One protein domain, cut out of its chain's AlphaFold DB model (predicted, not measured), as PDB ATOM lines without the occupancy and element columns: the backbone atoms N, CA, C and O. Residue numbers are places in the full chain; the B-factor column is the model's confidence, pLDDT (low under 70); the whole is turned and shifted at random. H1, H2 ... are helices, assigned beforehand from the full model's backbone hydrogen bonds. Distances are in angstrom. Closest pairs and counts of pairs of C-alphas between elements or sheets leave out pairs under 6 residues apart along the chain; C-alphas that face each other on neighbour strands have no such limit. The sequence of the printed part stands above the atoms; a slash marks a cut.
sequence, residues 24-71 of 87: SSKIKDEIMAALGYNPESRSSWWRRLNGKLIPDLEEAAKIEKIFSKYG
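Overview. This is residues 24 to 71 of the 87 residues of an uncharacterized protein of Porphyromonadaceae bacterium (UniProt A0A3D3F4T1). The longest helix, H3, packs slantwise on H1, and the short helix H2 is set crosswise near another side of H1, where it comes close without clearly touching. The centres of the three helices make a triangle with H1 at the corner between the other two, and residues 50 to 56 link H2 to H3. The printed part has 48 residues with three named helices, in the order H1, H2, H3, and no named strand; the class is all helix. It is compact, with a radius of gyration of the C-alphas of 10.0 A, and rounded, spanning 26 by 23 by 18 A.

Arrangement. H3, residues 57 to 69, touches H1, residues 24 to 34, with its residues 62 to 67 alone. Their closest C-alphas, those of Ile 31 and Ile 63, are 6.1 A apart. The two helices run opposite ways at a steep tilt of 36 degrees, only just past shallow. H2, residues 42 to 49, is close to H1 but not clearly touching it: their closest C-alphas, those of Met 32 and Trp 45, are 7.3 A apart. The lines of H1 and H2 are about perpendicular, at 89 degrees. H2 and H3 are apart. In H1, H2 and H3, every O i to N i+4 pair is within hydrogen-bond range.

Along the chain. H3 runs 18.9 A from C-alpha 57 at (118.551, 150.306, 122.311) to C-alpha 69 at (128.382, 164.357, 130.241). H1 begins at C-alpha 24, at (133.308, 156.850, 139.370), and is 15.6 A long. H2 is 10.4 A long.

Size, cuts and confidence. The two C-alphas farthest apart, those of Ser 43 and Gly 71, are 26.4 A from each other. The printed part has no cut. Both links, H1 to H2 and H2 to H3, are short, with 7 residues each. The mean pLDDT of the printed part is 93.4, and no printed residue is under 70.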
ATOM      1  N   SER A  24     133.618 158.272 139.552       93.75
ATOM      2  CA  SER A  24     133.308 156.850 139.370       93.75
ATOM      3  C   SER A  24     132.054 156.382 140.123       93.75
ATOM      4  O   SER A  24     131.298 155.563 139.592       93.75
ATOM      5  N   SER A  25     131.801 156.907 141.328       93.88
ATOM      6  CA  SER A  25     130.569 156.609 142.073       93.88
ATOM      7  C   SER A  25     129.370 157.322 141.455       93.88
ATOM      8  O   SER A  25     128.362 156.683 141.176       93.88
ATOM      9  N   LYS A  26     129.508 158.620 141.153       95.94
ATOM     10  CA  LYS A  26     128.422 159.453 140.617       95.94
ATOM     11  C   LYS A  26     127.895 158.912 139.294       95.94
ATOM     12  O   LYS A  26     126.697 158.690 139.162       95.94
ATOM     13  N   ILE A  27     128.786 158.608 138.347       96.44
ATOM     14  CA  ILE A  27     128.379 158.080 137.041       96.44
ATOM     15  C   ILE A  27     127.682 156.720 137.176       96.44
ATOM     16  O   ILE A  27     126.720 156.441 136.466       96.44
ATOM     17  N   LYS A  28     128.149 155.864 138.096       95.62
ATOM     18  CA  LYS A  28     127.528 154.563 138.358       95.62
ATOM     19  C   LYS A  28     126.108 154.756 138.879       95.62
ATOM     20  O   LYS A  28     125.199 154.073 138.412       95.62
ATOM     21  N   ASP A  29     125.931 155.663 139.829       95.69
ATOM     22  CA  ASP A  29     124.636 155.907 140.452       95.69
ATOM     23  C   ASP A  29     123.666 156.564 139.453       95.69
ATOM     24  O   ASP A  29     122.523 156.122 139.349       95.69
ATOM     25  N   GLU A  30     124.141 157.496 138.615       96.38
ATOM     26  CA  GLU A  30     123.373 158.055 137.491       96.38
ATOM     27  C   GLU A  30     122.927 156.981 136.491       96.38
ATOM     28  O   GLU A  30     121.762 156.964 136.089       96.38
ATOM     29  N   ILE A  31     123.828 156.075 136.091       96.06
ATOM     30  CA  ILE A  31     123.502 154.986 135.158       96.06
ATOM     31  C   ILE A  31     122.442 154.075 135.770       96.06
ATOM     32  O   ILE A  31     121.437 153.783 135.131       96.06
ATOM     33  N   MET A  32     122.640 153.628 137.010       95.38
ATOM     34  CA  MET A  32     121.700 152.716 137.662       95.38
ATOM     35  C   MET A  32     120.321 153.358 137.833       95.38
ATOM     36  O   MET A  32     119.323 152.715 137.513       95.38
ATOM     37  N   ALA A  33     120.270 154.631 138.235       95.31
ATOM     38  CA  ALA A  33     119.025 155.380 138.358       95.31
ATOM     39  C   ALA A  33     118.313 155.561 137.005       95.31
ATOM     40  O   ALA A  33     117.115 155.306 136.911       95.31
ATOM     41  N   ALA A  34     119.035 155.928 135.937       94.88
ATOM     42  CA  ALA A  34     118.456 156.107 134.599       94.88
ATOM     43  C   ALA A  34     117.893 154.806 134.001       94.88
ATOM     44  O   ALA A  34     116.967 154.833 133.188       94.88
ATOM     45  N   LEU A  35     118.455 153.669 134.411       93.12
ATOM     46  CA  LEU A  35     118.006 152.335 134.030       93.12
ATOM     47  C   LEU A  35     116.920 151.773 134.974       93.12
ATOM     48  O   LEU A  35     116.453 150.658 134.758       93.12
ATOM     49  N   GLY A  36     116.519 152.513 136.014       92.50
ATOM     50  CA  GLY A  36     115.485 152.093 136.966       92.50
ATOM     51  C   GLY A  36     115.932 151.031 137.977       92.50
ATOM     52  O   GLY A  36     115.096 150.325 138.536       92.50
ATOM     53  N   TYR A  37     117.237 150.883 138.221       91.38
ATOM     54  CA  TYR A  37     117.784 149.920 139.180       91.38
ATOM     55  C   TYR A  37     118.264 150.591 140.467       91.38
ATOM     56  O   TYR A  37     118.742 151.721 140.461       91.38
ATOM     57  N   ASN A  38     118.240 149.835 141.569       89.69
ATOM     58  CA  ASN A  38     118.853 150.265 142.823       89.69
ATOM     59  C   ASN A  38     120.385 150.459 142.641       89.69
ATOM     60  O   ASN A  38     121.072 149.477 142.318       89.69
ATOM     61  N   PRO A  39     120.935 151.667 142.890       83.19
ATOM     62  CA  PRO A  39     122.372 151.965 142.808       83.19
ATOM     63  C   PRO A  39     123.264 151.083 143.697       83.19
ATOM     64  O   PRO A  39     124.429 150.826 143.371       83.19
ATOM     65  N   GLU A  40     122.727 150.557 144.798       86.00
ATOM     66  CA  GLU A  40     123.449 149.699 145.744       86.00
ATOM     67  C   GLU A  40     123.591 148.247 145.260       86.00
ATOM     68  O   GLU A  40     124.407 147.480 145.788       86.00
ATOM     69  N   SER A  41     122.842 147.847 144.224       92.00
ATOM     70  CA  SER A  41     122.858 146.479 143.701       92.00
ATOM     71  C   SER A  41     124.155 146.173 142.943       92.00
ATOM     72  O   SER A  41     124.258 146.287 141.718       92.00
ATOM     73  N   ARG A  42     125.162 145.712 143.694       89.81
ATOM     74  CA  ARG A  42     126.493 145.332 143.185       89.81
ATOM     75  C   ARG A  42     126.423 144.287 142.070       89.81
ATOM     76  O   ARG A  42     127.152 144.395 141.087       89.81
ATOM     77  N   SER A  43     125.538 143.299 142.206       91.25
ATOM     78  CA  SER A  43     125.358 142.233 141.209       91.25
ATOM     79  C   SER A  43     124.800 142.773 139.889       91.25
ATOM     80  O   SER A  43     125.333 142.473 138.818       91.25
ATOM     81  N   SER A  44     123.772 143.628 139.963       90.25
ATOM     82  CA  SER A  44     123.152 144.249 138.787       90.25
ATOM     83  C   SER A  44     124.157 145.108 138.014       90.25
ATOM     84  O   SER A  44     124.327 144.931 136.805       90.25
ATOM     85  N   TRP A  45     124.900 145.953 138.735       94.25
ATOM     86  CA  TRP A  45     125.977 146.761 138.168       94.25
ATOM     87  C   TRP A  45     127.057 145.900 137.506       94.25
ATOM     88  O   TRP A  45     127.401 146.106 136.342       94.25
ATOM     89  N   TRP A  46     127.571 144.889 138.215       93.25
ATOM     90  CA  TRP A  46     128.676 144.064 137.726       93.25
ATOM     91  C   TRP A  46     128.331 143.318 136.434       93.25
ATOM     92  O   TRP A  46     129.168 143.231 135.528       93.25
ATOM     93  N   ARG A  47     127.102 142.796 136.320       92.25
ATOM     94  CA  ARG A  47     126.643 142.100 135.109       92.25
ATOM     95  C   ARG A  47     126.619 143.035 133.901       92.25
ATOM     96  O   ARG A  47     127.096 142.639 132.842       92.25
ATOM     97  N   ARG A  48     126.123 144.263 134.062       92.88
ATOM     98  CA  ARG A  48     126.052 145.275 132.994       92.88
ATOM     99  C   ARG A  48     127.427 145.794 132.604       92.88
ATOM    100  O   ARG A  48     127.803 145.719 131.438       92.88
ATOM    101  N   LEU A  49     128.224 146.189 133.596       94.12
ATOM    102  CA  LEU A  49     129.582 146.681 133.387       94.12
ATOM    103  C   LEU A  49     130.411 145.691 132.557       94.12
ATOM    104  O   LEU A  49     131.120 146.096 131.643       94.12
ATOM    105  N   ASN A  50     130.295 144.388 132.832       90.50
ATOM    106  CA  ASN A  50     131.039 143.336 132.130       90.50
ATOM    107  C   ASN A  50     130.304 142.741 130.908       90.50
ATOM    108  O   ASN A  50     130.742 141.704 130.400       90.50
ATOM    109  N   GLY A  51     129.197 143.347 130.460       89.56
ATOM    110  CA  GLY A  51     128.430 142.924 129.280       89.56
ATOM    111  C   GLY A  51     127.832 141.518 129.385       89.56
ATOM    112  O   GLY A  51     127.660 140.819 128.389       89.56
ATOM    113  N   LYS A  52     127.544 141.053 130.608       89.62
ATOM    114  CA  LYS A  52     126.785 139.811 130.862       89.62
ATOM    115  C   LYS A  52     125.303 139.960 130.532       89.62
ATOM    116  O   LYS A  52     124.618 138.949 130.411       89.62
ATOM    117  N   LEU A  53     124.833 141.198 130.450       87.31
ATOM    118  CA  LEU A  53     123.519 141.577 129.964       87.31
ATOM    119  C   LEU A  53     123.720 142.355 128.667       87.31
ATOM    120  O   LEU A  53     124.617 143.194 128.595       87.31
ATOM    121  N   ILE A  54     122.923 142.017 127.660       88.69
ATOM    122  CA  ILE A  54     122.862 142.759 126.406       88.69
ATOM    123  C   ILE A  54     121.888 143.914 126.665       88.69
ATOM    124  O   ILE A  54     120.749 143.615 127.025       88.69
ATOM    125  N   PRO A  55     122.324 145.180 126.567       90.12
ATOM    126  CA  PRO A  55     121.424 146.310 126.713       90.12
ATOM    127  C   PRO A  55     120.482 146.376 125.512       90.12
ATOM    128  O   PRO A  55     120.872 146.029 124.391       90.12
ATOM    129  N   ASP A  56     119.257 146.833 125.741       92.75
ATOM    130  CA  ASP A  56     118.393 147.257 124.644       92.75
ATOM    131  C   ASP A  56     118.866 148.606 124.055       92.75
ATOM    132  O   ASP A  56     119.840 149.215 124.516       92.75
ATOM    133  N   LEU A  57     118.194 149.063 122.996       92.88
ATOM    134  CA  LEU A  57     118.551 150.306 122.311       92.88
ATOM    135  C   LEU A  57     118.415 151.536 123.228       92.88
ATOM    136  O   LEU A  57     119.237 152.449 123.159       92.88
ATOM    137  N   GLU A  58     117.406 151.561 124.102       95.06
ATOM    138  CA  GLU A  58     117.156 152.693 124.996       95.06
ATOM    139  C   GLU A  58     118.134 152.727 126.173       95.06
ATOM    140  O   GLU A  58     118.641 153.792 126.529       95.06
ATOM    141  N   GLU A  59     118.420 151.578 126.786       93.88
ATOM    142  CA  GLU A  59     119.426 151.404 127.829       93.88
ATOM    143  C   GLU A  59     120.795 151.836 127.300       93.88
ATOM    144  O   GLU A  59     121.493 152.605 127.967       93.88
ATOM    145  N   ALA A  60     121.160 151.397 126.090       95.31
ATOM    146  CA  ALA A  60     122.402 151.808 125.443       95.31
ATOM    147  C   ALA A  60     122.460 153.333 125.259       95.31
ATOM    148  O   ALA A  60     123.420 153.957 125.710       95.31
ATOM    149  N   ALA A  61     121.405 153.948 124.713       96.00
ATOM    150  CA  ALA A  61     121.340 155.397 124.521       96.00
ATOM    151  C   ALA A  61     121.413 156.181 125.847       96.00
ATOM    152  O   ALA A  61     122.078 157.217 125.933       96.00
ATOM    153  N   LYS A  62     120.767 155.689 126.914       97.19
ATOM    154  CA  LYS A  62     120.839 156.290 128.260       97.19
ATOM    155  C   LYS A  62     122.261 156.239 128.812       97.19
ATOM    156  O   LYS A  62     122.751 157.248 129.320       97.19
ATOM    157  N   ILE A  63     122.928 155.090 128.687       96.12
ATOM    158  CA  ILE A  63     124.322 154.914 129.109       96.12
ATOM    159  C   ILE A  63     125.226 155.883 128.337       96.12
ATOM    160  O   ILE A  63     125.995 156.623 128.953       96.12
ATOM    161  N   GLU A  64     125.091 155.946 127.015       96.44
ATOM    162  CA  GLU A  64     125.874 156.837 126.150       96.44
ATOM    163  C   GLU A  64     125.693 158.314 126.484       96.44
ATOM    164  O   GLU A  64     126.672 159.058 126.610       96.44
ATOM    165  N   LYS A  65     124.447 158.736 126.708       97.38
ATOM    166  CA  LYS A  65     124.126 160.102 127.124       97.38
ATOM    167  C   LYS A  65     124.799 160.469 128.443       97.38
ATOM    168  O   LYS A  65     125.282 161.590 128.579       97.38
ATOM    169  N   ILE A  66     124.839 159.550 129.409       97.44
ATOM    170  CA  ILE A  66     125.485 159.799 130.700       97.44
ATOM    171  C   ILE A  66     126.996 159.912 130.522       97.44
ATOM    172  O   ILE A  66     127.561 160.922 130.925       97.44
ATOM    173  N   PHE A  67     127.648 158.950 129.866       97.19
ATOM    174  CA  PHE A  67     129.093 159.008 129.602       97.19
ATOM    175  C   PHE A  67     129.516 160.270 128.838       97.19
ATOM    176  O   PHE A  67     130.570 160.839 129.131       97.19
ATOM    177  N   SER A  68     128.665 160.763 127.934       96.62
ATOM    178  CA  SER A  68     128.906 162.007 127.197       96.62
ATOM    179  C   SER A  68     129.002 163.232 128.115       96.62
ATOM    180  O   SER A  68     129.824 164.108 127.855       96.62
ATOM    181  N   LYS A  69     128.253 163.281 129.231       96.19
ATOM    182  CA  LYS A  69     128.382 164.357 130.241       96.19
ATOM    183  C   LYS A  69     129.776 164.406 130.873       96.19
ATOM    184  O   LYS A  69     130.224 165.467 131.286       96.19
ATOM    185  N   TYR A  70     130.451 163.258 130.935       95.75
ATOM    186  CA  TYR A  70     131.802 163.109 131.476       95.75
ATOM    187  C   TYR A  70     132.886 163.201 130.386       95.75
ATOM    188  O   TYR A  70     134.055 162.938 130.661       95.75
ATOM    189  N   GLY A  71     132.522 163.552 129.145       95.69
ATOM    190  CA  GLY A  71     133.457 163.673 128.022       95.69
ATOM    191  C   GLY A  71     133.974 162.336 127.479       95.69
ATOM    192  O   GLY A  71     135.032 162.294 126.854       95.69
TER     193      GLY A  71